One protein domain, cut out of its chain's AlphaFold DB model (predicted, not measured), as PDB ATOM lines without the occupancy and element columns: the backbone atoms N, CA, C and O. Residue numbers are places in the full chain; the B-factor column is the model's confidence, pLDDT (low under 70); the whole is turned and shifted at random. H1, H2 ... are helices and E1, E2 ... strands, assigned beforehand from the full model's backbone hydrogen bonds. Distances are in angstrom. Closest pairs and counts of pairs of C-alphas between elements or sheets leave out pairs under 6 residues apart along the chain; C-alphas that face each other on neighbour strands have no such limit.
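What this domain is: This is residues 206 to 273 of the 273 residues of an uncharacterized protein of Desulfobacteraceae bacterium (UniProt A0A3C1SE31). Look first at the middle, where one helix, H2, has a small two-stranded hairpin, E1 and E2, packed on one side and a second helix, H3, crossing it on another. H1 packs on the first part of H3, away from the hairpin, and a long loop, residues 246 to 262, leads from H3 round to E1. The printed part has 68 residues with three named helices and then two named strands, an antiparallel sheet of order E1 - E2; the class is mostly helix. It is compact, with a radius of gyration of the C-alphas of 11.4 A and spans of 30 by 27 by 19 A.

Where its parts are: Find strand E1 at residues 263 to 265 and E2 at residues 270 to 272, which ends at C-alpha 272 (8.391, 11.099, -87.228). H2, residues 215 to 228, runs 19.9 A from C-alpha 215 at (19.720, 16.306, -98.296). H3 takes residues 234 to 245, 16.3 A long, and H1 residues 206 to 212, from C-alpha 206 at (14.308, 27.688, -100.767).

How they stand to each other: In the hairpin E1 and E2, N 265 and O 270 are within hydrogen-bond range at 2.8 A, as are N 272 and O 263 at 2.7 A. Residues 253 to 254 pair with residues 270 to 271 of E2, parallel. From E2 go to H2: their closest C-alphas, of Val 270 and Ala 223, are 6.7 A apart. H2 touches residues 240 to 244 of H3, closest at the C-alphas of His 215 and Thr 243, 5.4 A, at a steep tilt of 61 degrees, opposite ways. Residues 235 to 239 of H3 touch H1, closest at the C-alphas of Leu 236 and Asn 206, 5.3 A. H1 and E2 are apart. Every O i to N i+4 pair is within hydrogen-bond range in H1 and H2, and 7 of 8 in H3.

The domain as a whole: The two C-alphas farthest apart, of Asp 234 and Glu 260, are 31.3 A from each other. The printed part has no cut; the link from H3 to E1 is long, with 17 residues. Look at residues 245 to 250 for pLDDT under 70; the mean of the printed part is 90.4.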
ATOM      1  N   ASN A 206      13.811  28.457 -99.634       98.25
ATOM      2  CA  ASN A 206      14.308  27.688-100.767       98.25
ATOM      3  C   ASN A 206      15.768  28.040-101.106       98.25
ATOM      4  O   ASN A 206      16.606  27.136-101.183       98.25
ATOM      5  N   ASP A 207      16.113  29.334-101.209       98.25
ATOM      6  CA  ASP A 207      17.505  29.792-101.397       98.25
ATOM      7  C   ASP A 207      18.429  29.198-100.328       98.25
ATOM      8  O   ASP A 207      19.512  28.676-100.621       98.25
ATOM      9  N   TYR A 208      17.987  29.213 -99.070       98.38
ATOM     10  CA  TYR A 208      18.785  28.679 -97.976       98.38
ATOM     11  C   TYR A 208      19.004  27.178 -98.099       98.38
ATOM     12  O   TYR A 208      20.135  26.721 -97.925       98.38
ATOM     13  N   LEU A 209      17.972  26.403 -98.427       97.31
ATOM     14  CA  LEU A 209      18.101  24.960 -98.619       97.31
ATOM     15  C   LEU A 209      19.049  24.619 -99.774       97.31
ATOM     16  O   LEU A 209      19.897  23.734 -99.615       97.31
ATOM     17  N   ILE A 210      18.972  25.356-100.887       96.50
ATOM     18  CA  ILE A 210      19.875  25.204-102.037       96.50
ATOM     19  C   ILE A 210      21.321  25.501-101.626       96.50
ATOM     20  O   ILE A 210      22.222  24.710-101.910       96.50
ATOM     21  N   ARG A 211      21.564  26.607-100.914       96.69
ATOM     22  CA  ARG A 211      22.916  27.021-100.497       96.69
ATOM     23  C   ARG A 211      23.517  26.122 -99.422       96.69
ATOM     24  O   ARG A 211      24.723  25.878 -99.440       96.69
ATOM     25  N   ILE A 212      22.698  25.630 -98.495       95.69
ATOM     26  CA  ILE A 212      23.112  24.657 -97.476       95.69
ATOM     27  C   ILE A 212      23.431  23.305 -98.130       95.69
ATOM     28  O   ILE A 212      24.322  22.595 -97.657       95.69
ATOM     29  N   ASN A 213      22.717  22.955 -99.205       93.38
ATOM     30  CA  ASN A 213      22.908  21.745-100.004       93.38
ATOM     31  C   ASN A 213      23.026  20.473 -99.141       93.38
ATOM     32  O   ASN A 213      23.972  19.686 -99.246       93.38
ATOM     33  N   SER A 214      22.084  20.298 -98.212       92.25
ATOM     34  CA  SER A 214      22.058  19.156 -97.300       92.25
ATOM     35  C   SER A 214      20.768  18.368 -97.461       92.25
ATOM     36  O   SER A 214      19.741  18.728 -96.892       92.25
ATOM     37  N   HIS A 215      20.855  17.219 -98.135       91.75
ATOM     38  CA  HIS A 215      19.720  16.306 -98.296       91.75
ATOM     39  C   HIS A 215      19.069  15.914 -96.960       91.75
ATOM     40  O   HIS A 215      17.868  15.686 -96.903       91.75
ATOM     41  N   LEU A 216      19.840  15.844 -95.866       92.88
ATOM     42  CA  LEU A 216      19.301  15.518 -94.541       92.88
ATOM     43  C   LEU A 216      18.407  16.630 -93.986       92.88
ATOM     44  O   LEU A 216      17.389  16.331 -93.371       92.88
ATOM     45  N   ILE A 217      18.794  17.893 -94.176       96.06
ATOM     46  CA  ILE A 217      17.993  19.043 -93.742       96.06
ATOM     47  C   ILE A 217      16.760  19.157 -94.637       96.06
ATOM     48  O   ILE A 217      15.655  19.209 -94.109       96.06
ATOM     49  N   SER A 218      16.928  19.084 -95.961       96.38
ATOM     50  CA  SER A 218      15.814  19.138 -96.915       96.38
ATOM     51  C   SER A 218      14.770  18.052 -96.644       96.38
ATOM     52  O   SER A 218      13.588  18.357 -96.551       96.38
ATOM     53  N   ARG A 219      15.189  16.802 -96.391       95.12
ATOM     54  CA  ARG A 219      14.265  15.712 -96.024       95.12
ATOM     55  C   ARG A 219      13.483  15.992 -94.741       95.12
ATOM     56  O   ARG A 219      12.317  15.630 -94.660       95.12
ATOM     57  N   ARG A 220      14.105  16.617 -93.735       97.31
ATOM     58  CA  ARG A 220      13.418  16.972 -92.482       97.31
ATOM     59  C   ARG A 220      12.445  18.125 -92.662       97.31
ATOM     60  O   ARG A 220      11.371  18.067 -92.084       97.31
ATOM     61  N   VAL A 221      12.801  19.127 -93.465       97.94
ATOM     62  CA  VAL A 221      11.889  20.222 -93.823       97.94
ATOM     63  C   VAL A 221      10.686  19.675 -94.589       97.94
ATOM     64  O   VAL A 221       9.557  19.930 -94.191       97.94
ATOM     65  N   GLY A 222      10.912  18.834 -95.603       97.19
ATOM     66  CA  GLY A 222       9.828  18.176 -96.336       97.19
ATOM     67  C   GLY A 222       8.929  17.330 -95.429       97.19
ATOM     68  O   GLY A 222       7.710  17.445 -95.487       97.19
ATOM     69  N   ALA A 223       9.516  16.539 -94.525       96.81
ATOM     70  CA  ALA A 223       8.746  15.768 -93.549       96.81
ATOM     71  C   ALA A 223       7.955  16.657 -92.576       96.81
ATOM     72  O   ALA A 223       6.864  16.271 -92.168       96.81
ATOM     73  N   MET A 224       8.477  17.831 -92.213       98.06
ATOM     74  CA  MET A 224       7.761  18.789 -91.374       98.06
ATOM     75  C   MET A 224       6.564  19.407 -92.108       98.06
ATOM     76  O   MET A 224       5.492  19.520 -91.524       98.06
ATOM     77  N   PHE A 225       6.708  19.727 -93.397       97.88
ATOM     78  CA  PHE A 225       5.583  20.167 -94.225       97.88
ATOM     79  C   PHE A 225       4.495  19.099 -94.336       97.88
ATOM     80  O   PHE A 225       3.331  19.415 -94.109       97.88
ATOM     81  N   ASP A 226       4.861  17.838 -94.585       96.38
ATOM     82  CA  ASP A 226       3.896  16.730 -94.600       96.38
ATOM     83  C   ASP A 226       3.154  16.604 -93.257       96.38
ATOM     84  O   ASP A 226       1.940  16.413 -93.244       96.38
ATOM     85  N   LEU A 227       3.870  16.711 -92.129       96.56
ATOM     86  CA  LEU A 227       3.279  16.615 -90.788       96.56
ATOM     87  C   LEU A 227       2.276  17.736 -90.504       96.56
ATOM     88  O   LEU A 227       1.259  17.490 -89.863       96.56
ATOM     89  N   LEU A 228       2.554  18.944 -90.991       96.81
ATOM     90  CA  LEU A 228       1.690  20.112 -90.815       96.81
ATOM     91  C   LEU A 228       0.632  20.258 -91.918       96.81
ATOM     92  O   LEU A 228      -0.159  21.196 -91.885       96.81
ATOM     93  N   GLY A 229       0.613  19.357 -92.906       96.81
ATOM     94  CA  GLY A 229      -0.276  19.462 -94.064       96.81
ATOM     95  C   GLY A 229       0.005  20.685 -94.944       96.81
ATOM     96  O   GLY A 229      -0.894  21.149 -95.646       96.81
ATOM     97  N   TYR A 230       1.227  21.220 -94.906       97.56
ATOM     98  CA  TYR A 230       1.631  22.372 -95.705       97.56
ATOM     99  C   TYR A 230       2.002  21.958 -97.129       97.56
ATOM    100  O   TYR A 230       2.762  21.009 -97.335       97.56
ATOM    101  N   VAL A 231       1.505  22.703 -98.115       96.56
ATOM    102  CA  VAL A 231       1.835  22.504 -99.529       96.56
ATOM    103  C   VAL A 231       2.683  23.690 -99.993       96.56
ATOM    104  O   VAL A 231       2.122  24.770-100.169       96.56
ATOM    105  N   PRO A 232       4.006  23.513-100.179       96.38
ATOM    106  CA  PRO A 232       4.877  24.591-100.639       96.38
ATOM    107  C   PRO A 232       4.637  24.940-102.112       96.38
ATOM    108  O   PRO A 232       4.070  24.139-102.864       96.38
ATOM    109  N   CYS A 233       5.128  26.109-102.527       96.44
ATOM    110  CA  CYS A 233       5.154  26.529-103.925       96.44
ATOM    111  C   CYS A 233       5.974  25.559-104.793       96.44
ATOM    112  O   CYS A 233       6.791  24.776-104.291       96.44
ATOM    113  N   ASP A 234       5.762  25.602-106.109       97.00
ATOM    114  CA  ASP A 234       6.349  24.628-107.034       97.00
ATOM    115  C   ASP A 234       7.887  24.619-106.977       97.00
ATOM    116  O   ASP A 234       8.488  23.546-106.981       97.00
ATOM    117  N   GLU A 235       8.538  25.778-106.831       96.81
ATOM    118  CA  GLU A 235      10.001  25.882-106.773       96.81
ATOM    119  C   GLU A 235      10.596  25.219-105.521       96.81
ATOM    120  O   GLU A 235      11.601  24.492-105.592       96.81
ATOM    121  N   LEU A 236       9.984  25.460-104.358       97.31
ATOM    122  CA  LEU A 236      10.411  24.860-103.095       97.31
ATOM    123  C   LEU A 236      10.086  23.364-103.080       97.31
ATOM    124  O   LEU A 236      10.919  22.546-102.677       97.31
ATOM    125  N   LYS A 237       8.910  22.986-103.589       96.62
ATOM    126  CA  LYS A 237       8.506  21.590-103.745       96.62
ATOM    127  C   LYS A 237       9.489  20.815-104.617       96.62
ATOM    128  O   LYS A 237       9.973  19.771-104.185       96.62
ATOM    129  N   GLU A 238       9.833  21.332-105.795       95.31
ATOM    130  CA  GLU A 238      10.778  20.694-106.715       95.31
ATOM    131  C   GLU A 238      12.156  20.520-106.061       95.31
ATOM    132  O   GLU A 238      12.780  19.460-106.165       95.31
ATOM    133  N   THR A 239      12.624  21.537-105.333       95.19
ATOM    134  CA  THR A 239      13.899  21.478-104.607       95.19
ATOM    135  C   THR A 239      13.890  20.381-103.545       95.19
ATOM    136  O   THR A 239      14.840  19.600-103.455       95.19
ATOM    137  N   LEU A 240      12.816  20.277-102.759       94.69
ATOM    138  CA  LEU A 240      12.674  19.232-101.751       94.69
ATOM    139  C   LEU A 240      12.570  17.845-102.404       94.69
ATOM    140  O   LEU A 240      13.308  16.935-102.024       94.69
ATOM    141  N   GLU A 241      11.724  17.671-103.418       90.75
ATOM    142  CA  GLU A 241      11.473  16.374-104.058       90.75
ATOM    143  C   GLU A 241      12.715  15.827-104.778       90.75
ATOM    144  O   GLU A 241      13.043  14.649-104.592       90.75
ATOM    145  N   LYS A 242      13.527  16.680-105.424       88.44
ATOM    146  CA  LYS A 242      14.850  16.292-105.959       88.44
ATOM    147  C   LYS A 242      15.737  15.637-104.900       88.44
ATOM    148  O   LYS A 242      16.467  14.686-105.190       88.44
ATOM    149  N   THR A 243      15.678  16.098-103.649       80.62
ATOM    150  CA  THR A 243      16.466  15.494-102.560       80.62
ATOM    151  C   THR A 243      15.927  14.149-102.075       80.62
ATOM    152  O   THR A 243      16.696  13.383-101.489       80.62
ATOM    153  N   SER A 244      14.652  13.841-102.332       71.88
ATOM    154  CA  SER A 244      14.037  12.551-101.997       71.88
ATOM    155  C   SER A 244      14.397  11.444-102.998       71.88
ATOM    156  O   SER A 244      14.570  10.292-102.602       71.88
ATOM    157  N   GLU A 245      14.602  11.800-104.271       64.56
ATOM    158  CA  GLU A 245      14.836  10.858-105.379       64.56
ATOM    159  C   GLU A 245      16.318  10.471-105.565       64.56
ATOM    160  O   GLU A 245      16.642   9.404-106.086       64.56
ATOM    161  N   SER A 246      17.245  11.312-105.102       58.12
ATOM    162  CA  SER A 246      18.670  11.266-105.473       58.12
ATOM    163  C   SER A 246      19.540  10.174-104.806       58.12
ATOM    164  O   SER A 246      20.763  10.315-104.783       58.12
ATOM    165  N   GLY A 247      19.008   9.075-104.250       50.06
ATOM    166  CA  GLY A 247      19.870   8.129-103.516       50.06
ATOM    167  C   GLY A 247      19.405   6.678-103.396       50.06
ATOM    168  O   GLY A 247      18.641   6.321-102.507       50.06
ATOM    169  N   ASN A 248      20.041   5.793-104.165       44.91
ATOM    170  CA  ASN A 248      19.915   4.328-104.080       44.91
ATOM    171  C   ASN A 248      20.457   3.687-102.770       44.91
ATOM    172  O   ASN A 248      20.545   2.466-102.677       44.91
ATOM    173  N   GLN A 249      20.811   4.475-101.745       54.81
ATOM    174  CA  GLN A 249      21.253   4.013-100.413       54.81
ATOM    175  C   GLN A 249      20.795   4.964 -99.287       54.81
ATOM    176  O   GLN A 249      21.569   5.335 -98.403       54.81
ATOM    177  N   ILE A 250      19.543   5.424 -99.321       63.16
ATOM    178  CA  ILE A 250      19.032   6.353 -98.306       63.16
ATOM    179  C   ILE A 250      18.669   5.598 -97.018       63.16
ATOM    180  O   ILE A 250      17.705   4.838 -96.972       63.16
ATOM    181  N   THR A 251      19.432   5.837 -95.950       81.06
ATOM    182  CA  THR A 251      19.093   5.391 -94.593       81.06
ATOM    183  C   THR A 251      17.937   6.213 -94.015       81.06
ATOM    184  O   THR A 251      17.793   7.414 -94.291       81.06
ATOM    185  N   ASN A 252      17.108   5.564 -93.192       88.25
ATOM    186  CA  ASN A 252      16.101   6.253 -92.386       88.25
ATOM    187  C   ASN A 252      16.809   7.182 -91.392       88.25
ATOM    188  O   ASN A 252      17.780   6.779 -90.753       88.25
ATOM    189  N   ILE A 253      16.330   8.418 -91.266       91.38
ATOM    190  CA  ILE A 253      16.882   9.406 -90.326       91.38
ATOM    191  C   ILE A 253      15.799   9.873 -89.366       91.38
ATOM    192  O   ILE A 253      14.640   9.924 -89.748       91.38
ATOM    193  N   SER A 254      16.157  10.274 -88.148       95.00
ATOM    194  CA  SER A 254      15.203  10.959 -87.266       95.00
ATOM    195  C   SER A 254      14.856  12.354 -87.803       95.00
ATOM    196  O   SER A 254      15.746  13.061 -88.309       95.00
ATOM    197  N   LEU A 255      13.581  12.751 -87.671       96.31
ATOM    198  CA  LEU A 255      13.108  14.111 -87.945       96.31
ATOM    199  C   LEU A 255      13.909  15.121 -87.130       96.31
ATOM    200  O   LEU A 255      14.379  16.116 -87.670       96.31
ATOM    201  N   LEU A 256      14.137  14.817 -85.853       96.44
ATOM    202  CA  LEU A 256      14.842  15.670 -84.908       96.44
ATOM    203  C   LEU A 256      16.062  14.907 -84.359       96.44
ATOM    204  O   LEU A 256      15.912  14.007 -83.531       96.44
ATOM    205  N   PRO A 257      17.296  15.238 -84.795       92.75
ATOM    206  CA  PRO A 257      18.515  14.555 -84.375       92.75
ATOM    207  C   PRO A 257      18.634  14.324 -82.876       92.75
ATOM    208  O   PRO A 257      18.682  15.261 -82.077       92.75
ATOM    209  N   GLY A 258      18.812  13.057 -82.509       88.06
ATOM    210  CA  GLY A 258      19.015  12.665 -81.125       88.06
ATOM    211  C   GLY A 258      17.743  12.630 -80.280       88.06
ATOM    212  O   GLY A 258      17.891  12.565 -79.061       88.06
ATOM    213  N   LEU A 259      16.573  12.678 -80.922       87.12
ATOM    214  CA  LEU A 259      15.278  12.268 -80.392       87.12
ATOM    215  C   LEU A 259      14.816  11.009 -81.140       87.12
ATOM    216  O   LEU A 259      15.101  10.847 -82.334       87.12
ATOM    217  N   GLU A 260      14.149  10.115 -80.417       88.38
ATOM    218  CA  GLU A 260      13.643   8.850 -80.945       88.38
ATOM    219  C   GLU A 260      12.201   9.007 -81.423       88.38
ATOM    220  O   GLU A 260      11.390   9.671 -80.783       88.38
ATOM    221  N   PHE A 261      11.912   8.389 -82.564       91.69
ATOM    222  CA  PHE A 261      10.637   8.454 -83.265       91.69
ATOM    223  C   PHE A 261      10.341   7.092 -83.889       91.69
ATOM    224  O   PHE A 261      11.270   6.383 -84.289       91.69
ATOM    225  N   CYS A 262       9.063   6.720 -83.967       91.25
ATOM    226  CA  CYS A 262       8.652   5.354 -84.301       91.25
ATOM    227  C   CYS A 262       7.955   5.237 -85.660       91.25
ATOM    228  O   CYS A 262       8.004   4.168 -86.271       91.25
ATOM    229  N   SER A 263       7.356   6.316 -86.160       93.31
ATOM    230  CA  SER A 263       6.599   6.316 -87.411       93.31
ATOM    231  C   SER A 263       7.513   6.652 -88.583       93.31
ATOM    232  O   SER A 263       8.265   7.614 -88.523       93.31
ATOM    233  N   LEU A 264       7.482   5.881 -89.672       92.88
ATOM    234  CA  LEU A 264       8.268   6.199 -90.870       92.88
ATOM    235  C   LEU A 264       7.420   6.996 -91.866       92.88
ATOM    236  O   LEU A 264       6.508   6.441 -92.476       92.88
ATOM    237  N   ASN A 265       7.792   8.249 -92.128       92.31
ATOM    238  CA  ASN A 265       7.355   8.941 -93.336       92.31
ATOM    239  C   ASN A 265       8.123   8.350 -94.533       92.31
ATOM    240  O   ASN A 265       9.340   8.530 -94.668       92.31
ATOM    241  N   SER A 266       7.418   7.604 -95.386       90.12
ATOM    242  CA  SER A 266       8.002   6.865 -96.509       90.12
ATOM    243  C   SER A 266       8.502   7.769 -97.637       90.12
ATOM    244  O   SER A 266       9.528   7.436 -98.235       90.12
ATOM    245  N   LYS A 267       7.838   8.912 -97.876       91.50
ATOM    246  CA  LYS A 267       8.218   9.916 -98.885       91.50
ATOM    247  C   LYS A 267       9.602  10.481 -98.585       91.50
ATOM    248  O   LYS A 267      10.489  10.454 -99.432       91.50
ATOM    249  N   TRP A 268       9.820  10.913 -97.345       92.88
ATOM    250  CA  TRP A 268      11.071  11.557 -96.939       92.88
ATOM    251  C   TRP A 268      12.081  10.597 -96.310       92.88
ATOM    252  O   TRP A 268      13.227  10.978 -96.057       92.88
ATOM    253  N   ARG A 269      11.690   9.344 -96.042       91.81
ATOM    254  CA  ARG A 269      12.478   8.358 -95.280       91.81
ATOM    255  C   ARG A 269      12.889   8.904 -93.906       91.81
ATOM    256  O   ARG A 269      14.031   8.737 -93.477       91.81
ATOM    257  N   VAL A 270      11.991   9.630 -93.252       93.31
ATOM    258  CA  VAL A 270      12.235  10.290 -91.962       93.31
ATOM    259  C   VAL A 270      11.376   9.626 -90.890       93.31
ATOM    260  O   VAL A 270      10.190   9.406 -91.112       93.31
ATOM    261  N   MET A 271      11.968   9.305 -89.740       95.00
ATOM    262  CA  MET A 271      11.243   8.863 -88.553       95.00
ATOM    263  C   MET A 271      10.585  10.079 -87.895       95.00
ATOM    264  O   MET A 271      11.288  11.014 -87.502       95.00
ATOM    265  N   THR A 272       9.264  10.064 -87.789       93.56
ATOM    266  CA  THR A 272       8.391  11.099 -87.228       93.56
ATOM    267  C   THR A 272       7.693  10.580 -85.961       93.56
ATOM    268  O   THR A 272       7.702   9.362 -85.736       93.56
ATOM    269  N   PRO A 273       7.120  11.471 -85.126       91.62
ATOM    270  CA  PRO A 273       6.282  11.072 -83.994       91.62
ATOM    271  C   PRO A 273       5.269   9.971 -84.330       91.62
ATOM    272  O   PRO A 273       4.763   9.932 -85.478       91.62
TER     273      PRO A 273